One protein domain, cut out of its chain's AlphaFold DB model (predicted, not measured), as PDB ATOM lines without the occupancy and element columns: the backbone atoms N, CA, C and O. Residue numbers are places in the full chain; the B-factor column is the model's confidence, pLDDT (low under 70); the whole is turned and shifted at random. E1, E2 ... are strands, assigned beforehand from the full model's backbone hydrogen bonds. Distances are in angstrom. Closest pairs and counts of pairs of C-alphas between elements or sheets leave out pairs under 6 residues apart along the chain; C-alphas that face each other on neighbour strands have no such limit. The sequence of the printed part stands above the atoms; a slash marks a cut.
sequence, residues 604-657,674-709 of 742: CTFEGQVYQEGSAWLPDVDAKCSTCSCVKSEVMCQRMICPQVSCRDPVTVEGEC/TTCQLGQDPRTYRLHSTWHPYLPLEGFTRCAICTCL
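This is residues 604 to 657 and 674 to 709 of the 742 residues of an uncharacterized protein of Elysia chlorotica (UniProt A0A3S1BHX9). Little regular structure is here: three small antiparallel hairpins in a mostly looped chain, E1 and E2 by the turn end of the longest, E3 and E4, with E5 and E6 apart from both and loop 646 to 652 sticking out at the far end. The 90 printed residues, with six strands and no named helix, are all strand by class, under half in named elements. The whole is compact, radius of gyration of the C-alphas 13.8 A, spanning 44 by 25 by 22 A.

Begin at the hairpin of E3, residues 626 to 631, and E4, residues 634 to 639, with N 629 and O 636 within hydrogen-bond range at 2.9 A. In the hairpin of E1, residues 604 to 606, and E2, residues 609 to 612, look for N 604 and O 611, 2.8 A; the closest C-alphas of E1 and E3, Cys 604 and Cys 630, are 5.6 A apart. In that of E5, residues 675 to 677, and E6, residues 684 to 686, N 676 and O 685 are 2.8 A apart.

Find C-alpha 626 at (100.287, 88.082, 82.887); E3 runs 15.9 A. E4 runs 16.6 A to C-alpha 639 at (103.642, 90.547, 82.787).

Residues 658 to 673 are not printed, a 17.6 A gap between C-alphas 657 and 674. The E2 to E3 link is long. Residues 654 to 655, 674, 679 to 680 and 696 to 698 have pLDDT under 70.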
ATOM      1  N   CYS A 604      95.973  81.594  67.148       83.62
ATOM      2  CA  CYS A 604      97.048  81.183  68.039       83.62
ATOM      3  C   CYS A 604      96.618  79.975  68.871       83.62
ATOM      4  O   CYS A 604      95.490  79.928  69.343       83.62
ATOM      5  N   THR A 605      97.513  79.016  69.115       82.62
ATOM      6  CA  THR A 605      97.254  77.933  70.082       82.62
ATOM      7  C   THR A 605      98.108  78.148  71.327       82.62
ATOM      8  O   THR A 605      99.333  78.198  71.230       82.62
ATOM      9  N   PHE A 606      97.479  78.267  72.496       80.25
ATOM     10  CA  PHE A 606      98.153  78.469  73.780       80.25
ATOM     11  C   PHE A 606      97.504  77.607  74.865       80.25
ATOM     12  O   PHE A 606      96.284  77.577  74.971       80.25
ATOM     13  N   GLU A 607      98.316  76.873  75.634       80.38
ATOM     14  CA  GLU A 607      97.853  75.960  76.704       80.38
ATOM     15  C   GLU A 607      96.759  74.962  76.250       80.38
ATOM     16  O   GLU A 607      95.906  74.536  77.019       80.38
ATOM     17  N   GLY A 608      96.793  74.558  74.972       74.62
ATOM     18  CA  GLY A 608      95.823  73.626  74.382       74.62
ATOM     19  C   GLY A 608      94.502  74.262  73.932       74.62
ATOM     20  O   GLY A 608      93.649  73.547  73.411       74.62
ATOM     21  N   GLN A 609      94.341  75.581  74.077       80.62
ATOM     22  CA  GLN A 609      93.189  76.349  73.599       80.62
ATOM     23  C   GLN A 609      93.548  77.176  72.357       80.62
ATOM     24  O   GLN A 609      94.695  77.596  72.188       80.62
ATOM     25  N   VAL A 610      92.567  77.400  71.476       84.69
ATOM     26  CA  VAL A 610      92.735  78.154  70.223       84.69
ATOM     27  C   VAL A 610      92.114  79.541  70.369       84.69
ATOM     28  O   VAL A 610      90.932  79.670  70.680       84.69
ATOM     29  N   TYR A 611      92.913  80.568  70.106       83.19
ATOM     30  CA  TYR A 611      92.596  81.983  70.251       83.19
ATOM     31  C   TYR A 611      92.591  82.673  68.885       83.19
ATOM     32  O   TYR A 611      93.445  82.400  68.042       83.19
ATOM     33  N   GLN A 612      91.628  83.562  68.653       82.94
ATOM     34  CA  GLN A 612      91.497  84.304  67.392       82.94
ATOM     35  C   GLN A 612      92.492  85.471  67.321       82.94
ATOM     36  O   GLN A 612      92.866  86.022  68.359       82.94
ATOM     37  N   GLU A 613      92.889  85.877  66.116       80.00
ATOM     38  CA  GLU A 613      93.703  87.078  65.883       80.00
ATOM     39  C   GLU A 613      93.135  88.305  66.620       80.00
ATOM     40  O   GLU A 613      91.938  88.583  66.560       80.00
ATOM     41  N   GLY A 614      93.993  89.034  67.335       74.06
ATOM     42  CA  GLY A 614      93.624  90.215  68.120       74.06
ATOM     43  C   GLY A 614      93.002  89.922  69.489       74.06
ATOM     44  O   GLY A 614      92.838  90.849  70.279       74.06
ATOM     45  N   SER A 615      92.686  88.663  69.815       78.00
ATOM     46  CA  SER A 615      92.148  88.316  71.138       78.00
ATOM     47  C   SER A 615      93.214  88.405  72.235       78.00
ATOM     48  O   SER A 615      94.388  88.116  71.996       78.00
ATOM     49  N   ALA A 616      92.794  88.785  73.446       83.62
ATOM     50  CA  ALA A 616      93.623  88.813  74.648       83.62
ATOM     51  C   ALA A 616      93.009  87.946  75.761       83.62
ATOM     52  O   ALA A 616      91.793  87.927  75.938       83.62
ATOM     53  N   TRP A 617      93.845  87.221  76.510       87.81
ATOM     54  CA  TRP A 617      93.431  86.286  77.564       87.81
ATOM     55  C   TRP A 617      94.418  86.248  78.740       87.81
ATOM     56  O   TRP A 617      95.534  86.777  78.678       87.81
ATOM     57  N   LEU A 618      93.997  85.615  79.837       84.69
ATOM     58  CA  LEU A 618      94.814  85.376  81.029       84.69
ATOM     59  C   LEU A 618      95.355  83.933  81.002       84.69
ATOM     60  O   LEU A 618      94.550  83.020  80.852       84.69
ATOM     61  N   PRO A 619      96.677  83.706  81.126       84.69
ATOM     62  CA  PRO A 619      97.276  82.372  81.130       84.69
ATOM     63  C   PRO A 619      97.084  81.674  82.484       84.69
ATOM     64  O   PRO A 619      97.134  82.335  83.526       84.69
ATOM     65  N   ASP A 620      96.970  80.345  82.502       78.94
ATOM     66  CA  ASP A 620      96.667  79.578  83.723       78.94
ATOM     67  C   ASP A 620      97.785  79.669  84.779       78.94
ATOM     68  O   ASP A 620      97.528  79.734  85.983       78.94
ATOM     69  N   VAL A 621      99.047  79.731  84.338       70.44
ATOM     70  CA  VAL A 621     100.230  79.765  85.222       70.44
ATOM     71  C   VAL A 621     100.359  81.087  85.995       70.44
ATOM     72  O   VAL A 621     100.943  81.111  87.081       70.44
ATOM     73  N   ASP A 622      99.834  82.197  85.462       76.94
ATOM     74  CA  ASP A 622      99.982  83.533  86.060       76.94
ATOM     75  C   ASP A 622      98.809  84.473  85.728       76.94
ATOM     76  O   ASP A 622      99.002  85.638  85.364       76.94
ATOM     77  N   ALA A 623      97.578  83.977  85.884       77.44
ATOM     78  CA  ALA A 623      96.353  84.708  85.538       77.44
ATOM     79  C   ALA A 623      96.265  86.090  86.218       77.44
ATOM     80  O   ALA A 623      95.754  87.058  85.652       77.44
ATOM     81  N   LYS A 624      96.849  86.218  87.417       78.12
ATOM     82  CA  LYS A 624      96.864  87.463  88.198       78.12
ATOM     83  C   LYS A 624      97.747  88.545  87.582       78.12
ATOM     84  O   LYS A 624      97.374  89.709  87.645       78.12
ATOM     85  N   CYS A 625      98.887  88.185  86.988       81.56
ATOM     86  CA  CYS A 625      99.920  89.146  86.597       81.56
ATOM     87  C   CYS A 625     100.291  89.140  85.113       81.56
ATOM     88  O   CYS A 625     100.999  90.054  84.710       81.56
ATOM     89  N   SER A 626      99.862  88.179  84.295       84.81
ATOM     90  CA  SER A 626     100.287  88.082  82.887       84.81
ATOM     91  C   SER A 626      99.104  88.107  81.924       84.81
ATOM     92  O   SER A 626      98.093  87.477  82.210       84.81
ATOM     93  N   THR A 627      99.156  88.919  80.859       83.12
ATOM     94  CA  THR A 627      98.139  88.958  79.782       83.12
ATOM     95  C   THR A 627      98.806  88.461  78.514       83.12
ATOM     96  O   THR A 627      99.909  88.910  78.191       83.12
ATOM     97  N   CYS A 628      98.144  87.556  77.805       85.88
ATOM     98  CA  CYS A 628      98.570  87.072  76.503       85.88
ATOM     99  C   CYS A 628      97.654  87.623  75.412       85.88
ATOM    100  O   CYS A 628      96.465  87.795  75.654       85.88
ATOM    101  N   SER A 629      98.191  87.889  74.224       84.31
ATOM    102  CA  SER A 629      97.399  88.240  73.045       84.31
ATOM    103  C   SER A 629      97.837  87.459  71.820       84.31
ATOM    104  O   SER A 629      99.021  87.144  71.679       84.31
ATOM    105  N   CYS A 630      96.898  87.197  70.918       82.75
ATOM    106  CA  CYS A 630      97.175  86.571  69.638       82.75
ATOM    107  C   CYS A 630      97.448  87.647  68.592       82.75
ATOM    108  O   CYS A 630      96.575  88.469  68.312       82.75
ATOM    109  N   VAL A 631      98.658  87.652  68.039       79.44
ATOM    110  CA  VAL A 631      99.070  88.597  66.999       79.44
ATOM    111  C   VAL A 631      99.803  87.829  65.908       79.44
ATOM    112  O   VAL A 631     100.851  87.239  66.150       79.44
ATOM    113  N   LYS A 632      99.263  87.845  64.694       74.31
ATOM    114  CA  LYS A 632      99.727  87.135  63.497       74.31
ATOM    115  C   LYS A 632      99.990  85.651  63.752       74.31
ATOM    116  O   LYS A 632     101.038  85.131  63.372       74.31
ATOM    117  N   SER A 633      99.049  84.972  64.408       74.19
ATOM    118  CA  SER A 633      99.183  83.562  64.822       74.19
ATOM    119  C   SER A 633     100.307  83.276  65.842       74.19
ATOM    120  O   SER A 633     100.606  82.109  66.106       74.19
ATOM    121  N   GLU A 634     100.914  84.301  66.454       74.88
ATOM    122  CA  GLU A 634     101.882  84.174  67.549       74.88
ATOM    123  C   GLU A 634     101.284  84.642  68.887       74.88
ATOM    124  O   GLU A 634     100.576  85.648  68.972       74.88
ATOM    125  N   VAL A 635     101.574  83.903  69.961       81.88
ATOM    126  CA  VAL A 635     101.126  84.247  71.316       81.88
ATOM    127  C   VAL A 635     102.135  85.181  71.974       81.88
ATOM    128  O   VAL A 635     103.260  84.783  72.275       81.88
ATOM    129  N   MET A 636     101.714  86.402  72.290       79.50
ATOM    130  CA  MET A 636     102.524  87.380  73.011       79.50
ATOM    131  C   MET A 636     102.038  87.535  74.453       79.50
ATOM    132  O   MET A 636     101.039  88.203  74.698       79.50
ATOM    133  N   CYS A 637     102.760  86.961  75.419       81.94
ATOM    134  CA  CYS A 637     102.463  87.116  76.846       81.94
ATOM    135  C   CYS A 637     103.364  88.165  77.502       81.94
ATOM    136  O   CYS A 637     104.591  88.085  77.420       81.94
ATOM    137  N   GLN A 638     102.769  89.114  78.218       75.31
ATOM    138  CA  GLN A 638     103.499  90.113  78.992       75.31
ATOM    139  C   GLN A 638     103.008  90.145  80.435       75.31
ATOM    140  O   GLN A 638     101.814  90.038  80.701       75.31
ATOM    141  N   ARG A 639     103.942  90.339  81.370       81.06
ATOM    142  CA  ARG A 639     103.642  90.547  82.787       81.06
ATOM    143  C   ARG A 639     103.347  92.024  83.073       81.06
ATOM    144  O   ARG A 639     104.062  92.902  82.582       81.06
ATOM    145  N   MET A 640     102.323  92.282  83.877       78.81
ATOM    146  CA  MET A 640     101.880  93.600  84.318       78.81
ATOM    147  C   MET A 640     103.023  94.362  84.987       78.81
ATOM    148  O   MET A 640     103.805  93.817  85.770       78.81
ATOM    149  N   ILE A 641     103.110  95.649  84.667       79.62
ATOM    150  CA  ILE A 641     104.039  96.582  85.295       79.62
ATOM    151  C   ILE A 641     103.244  97.349  86.349       79.62
ATOM    152  O   ILE A 641     102.228  97.955  86.019       79.62
ATOM    153  N   CYS A 642     103.702  97.340  87.598       80.38
ATOM    154  CA  CYS A 642     103.005  98.042  88.672       80.38
ATOM    155  C   CYS A 642     103.449  99.508  88.780       80.38
ATOM    156  O   CYS A 642     104.661  99.763  88.826       80.38
ATOM    157  N   PRO A 643     102.506 100.468  88.846       77.38
ATOM    158  CA  PRO A 643     102.829 101.859  89.137       77.38
ATOM    159  C   PRO A 643     103.422 101.997  90.551       77.38
ATOM    160  O   PRO A 643     103.166 101.186  91.441       77.38
ATOM    161  N   GLN A 644     104.262 103.014  90.761       77.31
ATOM    162  CA  GLN A 644     104.848 103.295  92.078       77.31
ATOM    163  C   GLN A 644     103.797 103.941  92.991       77.31
ATOM    164  O   GLN A 644     103.286 105.012  92.671       77.31
ATOM    165  N   VAL A 645     103.507 103.321  94.136       73.75
ATOM    166  CA  VAL A 645     102.573 103.844  95.148       73.75
ATOM    167  C   VAL A 645     103.315 104.614  96.245       73.75
ATOM    168  O   VAL A 645     104.414 104.239  96.641       73.75
ATOM    169  N   SER A 646     102.730 105.720  96.719       71.81
ATOM    170  CA  SER A 646     103.395 106.695  97.610       71.81
ATOM    171  C   SER A 646     103.000 106.592  99.092       71.81
ATOM    172  O   SER A 646     103.423 107.422  99.895       71.81
ATOM    173  N   CYS A 647     102.156 105.630  99.465       75.38
ATOM    174  CA  CYS A 647     101.676 105.454 100.838       75.38
ATOM    175  C   CYS A 647     102.670 104.698 101.728       75.38
ATOM    176  O   CYS A 647     103.580 104.021 101.256       75.38
ATOM    177  N   ARG A 648     102.473 104.829 103.046       70.12
ATOM    178  CA  ARG A 648     103.370 104.290 104.075       70.12
ATOM    179  C   ARG A 648     103.362 102.757 104.146       70.12
ATOM    180  O   ARG A 648     104.429 102.188 104.333       70.12
ATOM    181  N   ASP A 649     102.200 102.131 103.934       72.56
ATOM    182  CA  ASP A 649     102.004 100.676 104.016       72.56
ATOM    183  C   ASP A 649     101.173 100.164 102.820       72.56
ATOM    184  O   ASP A 649      99.956 100.018 102.931       72.56
ATOM    185  N   PRO A 650     101.784  99.941 101.644       75.81
ATOM    186  CA  PRO A 650     101.076  99.420 100.478       75.81
ATOM    187  C   PRO A 650     100.737  97.929 100.643       75.81
ATOM    188  O   PRO A 650     101.588  97.124 101.023       75.81
ATOM    189  N   VAL A 651      99.500  97.544 100.325       74.75
ATOM    190  CA  VAL A 651      98.969  96.182 100.496       74.75
ATOM    191  C   VAL A 651      98.663  95.574  99.127       74.75
ATOM    192  O   VAL A 651      98.073  96.221  98.267       74.75
ATOM    193  N   THR A 652      99.063  94.320  98.903       73.44
ATOM    194  CA  THR A 652      98.637  93.550  97.719       73.44
ATOM    195  C   THR A 652      97.462  92.672  98.123       73.44
ATOM    196  O   THR A 652      97.624  91.751  98.922       73.44
ATOM    197  N   VAL A 653      96.269  92.988  97.625       71.00
ATOM    198  CA  VAL A 653      95.040  92.260  97.965       71.00
ATOM    199  C   VAL A 653      94.975  90.953  97.172       71.00
ATOM    200  O   VAL A 653      95.405  90.897  96.018       71.00
ATOM    201  N   GLU A 654      94.415  89.889  97.758       63.34
ATOM    202  CA  GLU A 654      94.252  88.617  97.051       63.34
ATOM    203  C   GLU A 654      93.487  88.798  95.728       63.34
ATOM    204  O   GLU A 654      92.430  89.435  95.670       63.34
ATOM    205  N   GLY A 655      94.064  88.254  94.654       66.50
ATOM    206  CA  GLY A 655      93.529  88.336  93.292       66.50
ATOM    207  C   GLY A 655      94.147  89.433  92.418       66.50
ATOM    208  O   GLY A 655      94.039  89.332  91.203       66.50
ATOM    209  N   GLU A 656      94.857  90.415  92.988       73.19
ATOM    210  CA  GLU A 656      95.515  91.489  92.226       73.19
ATOM    211  C   GLU A 656      97.028  91.289  92.091       73.19
ATOM    212  O   GLU A 656      97.678  90.699  92.954       73.19
ATOM    213  N   CYS A 657      97.597  91.793  90.989       81.31
ATOM    214  CA  CYS A 657      99.043  91.756  90.771       81.31
ATOM    215  C   CYS A 657      99.790  92.870  91.509       81.31
ATOM    216  O   CYS A 657     100.911  92.660  91.974       81.31
ATOM    217  N   THR A 674      81.658  97.367  92.477       68.12
ATOM    218  CA  THR A 674      82.838  98.220  92.747       68.12
ATOM    219  C   THR A 674      84.043  97.899  91.854       68.12
ATOM    220  O   THR A 674      85.190  97.985  92.309       68.12
ATOM    221  N   THR A 675      83.822  97.452  90.616       73.50
ATOM    222  CA  THR A 675      84.902  97.024  89.708       73.50
ATOM    223  C   THR A 675      84.818  97.690  88.338       73.50
ATOM    224  O   THR A 675      83.730  97.866  87.808       73.50
ATOM    225  N   CYS A 676      85.969  98.015  87.747       77.81
ATOM    226  CA  CYS A 676      86.100  98.558  86.394       77.81
ATOM    227  C   CYS A 676      86.688  97.519  85.431       77.81
ATOM    228  O   CYS A 676      87.554  96.732  85.818       77.81
ATOM    229  N   GLN A 677      86.301  97.588  84.157       77.88
ATOM    230  CA  GLN A 677      86.923  96.855  83.051       77.88
ATOM    231  C   GLN A 677      87.289  97.839  81.929       77.88
ATOM    232  O   GLN A 677      86.569  98.809  81.700       77.88
ATOM    233  N   LEU A 678      88.423  97.625  81.254       72.88
ATOM    234  CA  LEU A 678      88.934  98.534  80.224       72.88
ATOM    235  C   LEU A 678      89.055  97.825  78.867       72.88
ATOM    236  O   LEU A 678      89.976  97.042  78.648       72.88
ATOM    237  N   GLY A 679      88.159  98.151  77.933       69.69
ATOM    238  CA  GLY A 679      88.223  97.669  76.549       69.69
ATOM    239  C   GLY A 679      88.168  96.140  76.438       69.69
ATOM    240  O   GLY A 679      87.285  95.510  77.007       69.69
ATOM    241  N   GLN A 680      89.111  95.552  75.691       62.69
ATOM    242  CA  GLN A 680      89.251  94.096  75.514       62.69
ATOM    243  C   GLN A 680      90.190  93.440  76.542       62.69
ATOM    244  O   GLN A 680      90.570  92.283  76.369       62.69
ATOM    245  N   ASP A 681      90.599  94.154  77.598       70.19
ATOM    246  CA  ASP A 681      91.352  93.532  78.686       70.19
ATOM    247  C   ASP A 681      90.425  92.558  79.447       70.19
ATOM    248  O   ASP A 681      89.373  92.976  79.949       70.19
ATOM    249  N   PRO A 682      90.769  91.261  79.549       70.88
ATOM    250  CA  PRO A 682      89.973  90.280  80.290       70.88
ATOM    251  C   PRO A 682      89.997  90.493  81.817       70.88
ATOM    252  O   PRO A 682      89.382  89.721  82.550       70.88
ATOM    253  N   ARG A 683      90.726  91.496  82.330       75.44
ATOM    254  CA  ARG A 683      90.851  91.774  83.769       75.44
ATOM    255  C   ARG A 683      89.792  92.736  84.294       75.44
ATOM    256  O   ARG A 683      89.502  93.772  83.700       75.44
ATOM    257  N   THR A 684      89.344  92.450  85.509       78.81
ATOM    258  CA  THR A 684      88.545  93.350  86.344       78.81
ATOM    259  C   THR A 684      89.414  94.018  87.410       78.81
ATOM    260  O   THR A 684      90.168  93.342  88.114       78.81
ATOM    261  N   TYR A 685      89.273  95.330  87.567       80.00
ATOM    262  CA  TYR A 685      90.039  96.167  88.492       80.00
ATOM    263  C   TYR A 685      89.155  96.671  89.627       80.00
ATOM    264  O   TYR A 685      88.037  97.110  89.380       80.00
ATOM    265  N   ARG A 686      89.635  96.655  90.874       74.38
ATOM    266  CA  ARG A 686      88.868  97.205  92.004       74.38
ATOM    267  C   ARG A 686      88.843  98.727  91.988       74.38
ATOM    268  O   ARG A 686      89.780  99.372  91.519       74.38
ATOM    269  N   LEU A 687      87.804  99.300  92.578       73.56
ATOM    270  CA  LEU A 687      87.690 100.731  92.826       73.56
ATOM    271  C   LEU A 687      88.947 101.306  93.501       73.56
ATOM    272  O   LEU A 687      89.466 100.732  94.456       73.56
ATOM    273  N   HIS A 688      89.424 102.444  93.005       70.00
ATOM    274  CA  HIS A 688      90.658 103.144  93.385       70.00
ATOM    275  C   HIS A 688      91.973 102.406  93.091       70.00
ATOM    276  O   HIS A 688      93.047 102.936  93.390       70.00
ATOM    277  N   SER A 689      91.937 101.221  92.473       73.50
ATOM    278  CA  SER A 689      93.160 100.590  91.972       73.50
ATOM    279  C   SER A 689      93.746 101.403  90.815       73.50
ATOM    280  O   SER A 689      93.014 102.039  90.048       73.50
ATOM    281  N   THR A 690      95.076 101.388  90.707       79.06
ATOM    282  CA  THR A 690      95.812 102.036  89.618       79.06
ATOM    283  C   THR A 690      96.661 101.026  88.870       79.06
ATOM    284  O   THR A 690      97.302 100.168  89.479       79.06
ATOM    285  N   TRP A 691      96.677 101.115  87.544       81.75
ATOM    286  CA  TRP A 691      97.428 100.185  86.707       81.75
ATOM    287  C   TRP A 691      97.891 100.833  85.407       81.75
ATOM    288  O   TRP A 691      97.361 101.847  84.956       81.75
ATOM    289  N   HIS A 692      98.895 100.223  84.787       83.00
ATOM    290  CA  HIS A 692      99.264 100.517  83.409       83.00
ATOM    291  C   HIS A 692      98.334  99.734  82.470       83.00
ATOM    292  O   HIS A 692      98.252  98.515  82.633       83.00
ATOM    293  N   PRO A 693      97.627 100.376  81.520       82.62
ATOM    294  CA  PRO A 693      96.690  99.673  80.650       82.62
ATOM    295  C   PRO A 693      97.425  98.755  79.667       82.62
ATOM    296  O   PRO A 693      98.550  99.046  79.245       82.62
ATOM    297  N   TYR A 694      96.785  97.638  79.318       77.56
ATOM    298  CA  TYR A 694      97.256  96.710  78.296       77.56
ATOM    299  C   TYR A 694      96.647  97.071  76.938       77.56
ATOM    300  O   TYR A 694      95.429  97.183  76.814       77.56
ATOM    301  N   LEU A 695      97.489  97.249  75.920       75.19
ATOM    302  CA  LEU A 695      97.070  97.541  74.550       75.19
ATOM    303  C   LEU A 695      97.421  96.348  73.644       75.19
ATOM    304  O   LEU A 695      98.605  96.013  73.544       75.19
ATOM    305  N   PRO A 696      96.451  95.706  72.965       58.03
ATOM    306  CA  PRO A 696      96.748  94.672  71.972       58.03
ATOM    307  C   PRO A 696      97.704  95.243  70.904       58.03
ATOM    308  O   PRO A 696      97.398  96.282  70.326       58.03
ATOM    309  N   LEU A 697      98.863  94.595  70.684       55.97
ATOM    310  CA  LEU A 697     100.062  95.002  69.897       55.97
ATOM    311  C   LEU A 697     101.196  95.725  70.654       55.97
ATOM    312  O   LEU A 697     102.363  95.454  70.372       55.97
ATOM    313  N   GLU A 698     100.902  96.621  71.600       66.06
ATOM    314  CA  GLU A 698     101.933  97.400  72.324       66.06
ATOM    315  C   GLU A 698     102.222  96.871  73.738       66.06
ATOM    316  O   GLU A 698     103.267  97.174  74.325       66.06
ATOM    317  N   GLY A 699     101.312  96.061  74.281       71.75
ATOM    318  CA  GLY A 699     101.421  95.490  75.612       71.75
ATOM    319  C   GLY A 699     101.117  96.485  76.738       71.75
ATOM    320  O   GLY A 699     100.370  97.446  76.557       71.75
ATOM    321  N   PHE A 700     101.667  96.262  77.936       75.69
ATOM    322  CA  PHE A 700     101.479  97.174  79.077       75.69
ATOM    323  C   PHE A 700     102.259  98.484  78.886       75.69
ATOM    324  O   PHE A 700     103.496  98.487  78.926       75.69
ATOM    325  N   THR A 701     101.553  99.611  78.753       78.19
ATOM    326  CA  THR A 701     102.176 100.927  78.537       78.19
ATOM    327  C   THR A 701     102.461 101.671  79.843       78.19
ATOM    328  O   THR A 701     101.570 101.949  80.640       78.19
ATOM    329  N   ARG A 702     103.722 102.074  80.056       77.00
ATOM    330  CA  ARG A 702     104.108 102.936  81.196       77.00
ATOM    331  C   ARG A 702     103.745 104.410  80.993       77.00
ATOM    332  O   ARG A 702     103.960 105.213  81.896       77.00
ATOM    333  N   CYS A 703     103.260 104.772  79.804       74.50
ATOM    334  CA  CYS A 703     102.943 106.149  79.432       74.50
ATOM    335  C   CYS A 703     101.589 106.624  79.977       74.50
ATOM    336  O   CYS A 703     101.358 107.828  80.016       74.50
ATOM    337  N   ALA A 704     100.725 105.706  80.413       77.50
ATOM    338  CA  ALA A 704      99.437 106.015  81.023       77.50
ATOM    339  C   ALA A 704      99.262 105.238  82.333       77.50
ATOM    340  O   ALA A 704      99.746 104.112  82.463       77.50
ATOM    341  N   ILE A 705      98.572 105.840  83.302       81.56
ATOM    342  CA  ILE A 705      98.135 105.186  84.539       81.56
ATOM    343  C   ILE A 705      96.618 105.342  84.601       81.56
ATOM    344  O   ILE A 705      96.113 106.457  84.707       81.56
ATOM    345  N   CYS A 706      95.900 104.229  84.504       80.75
ATOM    346  CA  CYS A 706      94.455 104.181  84.675       80.75
ATOM    347  C   CYS A 706      94.132 104.053  86.163       80.75
ATOM    348  O   CYS A 706      94.853 103.372  86.890       80.75
ATOM    349  N   THR A 707      93.064 104.716  86.607       80.31
ATOM    350  CA  THR A 707      92.537 104.613  87.973       80.31
ATOM    351  C   THR A 707      91.068 104.236  87.887       80.31
ATOM    352  O   THR A 707      90.323 104.890  87.160       80.31
ATOM    353  N   CYS A 708      90.642 103.199  88.605       79.56
ATOM    354  CA  CYS A 708      89.227 102.835  88.660       79.56
ATOM    355  C   CYS A 708      88.503 103.793  89.611       79.56
ATOM    356  O   CYS A 708      88.884 103.910  90.773       79.56
ATOM    357  N   LEU A 709      87.480 104.492  89.129       77.12
ATOM    358  CA  LEU A 709      86.703 105.470  89.896       77.12
ATOM    359  C   LEU A 709      85.223 105.070  89.880       77.12
ATOM    360  O   LEU A 709      84.808 104.282  89.034       77.12
TER     361      LEU A 709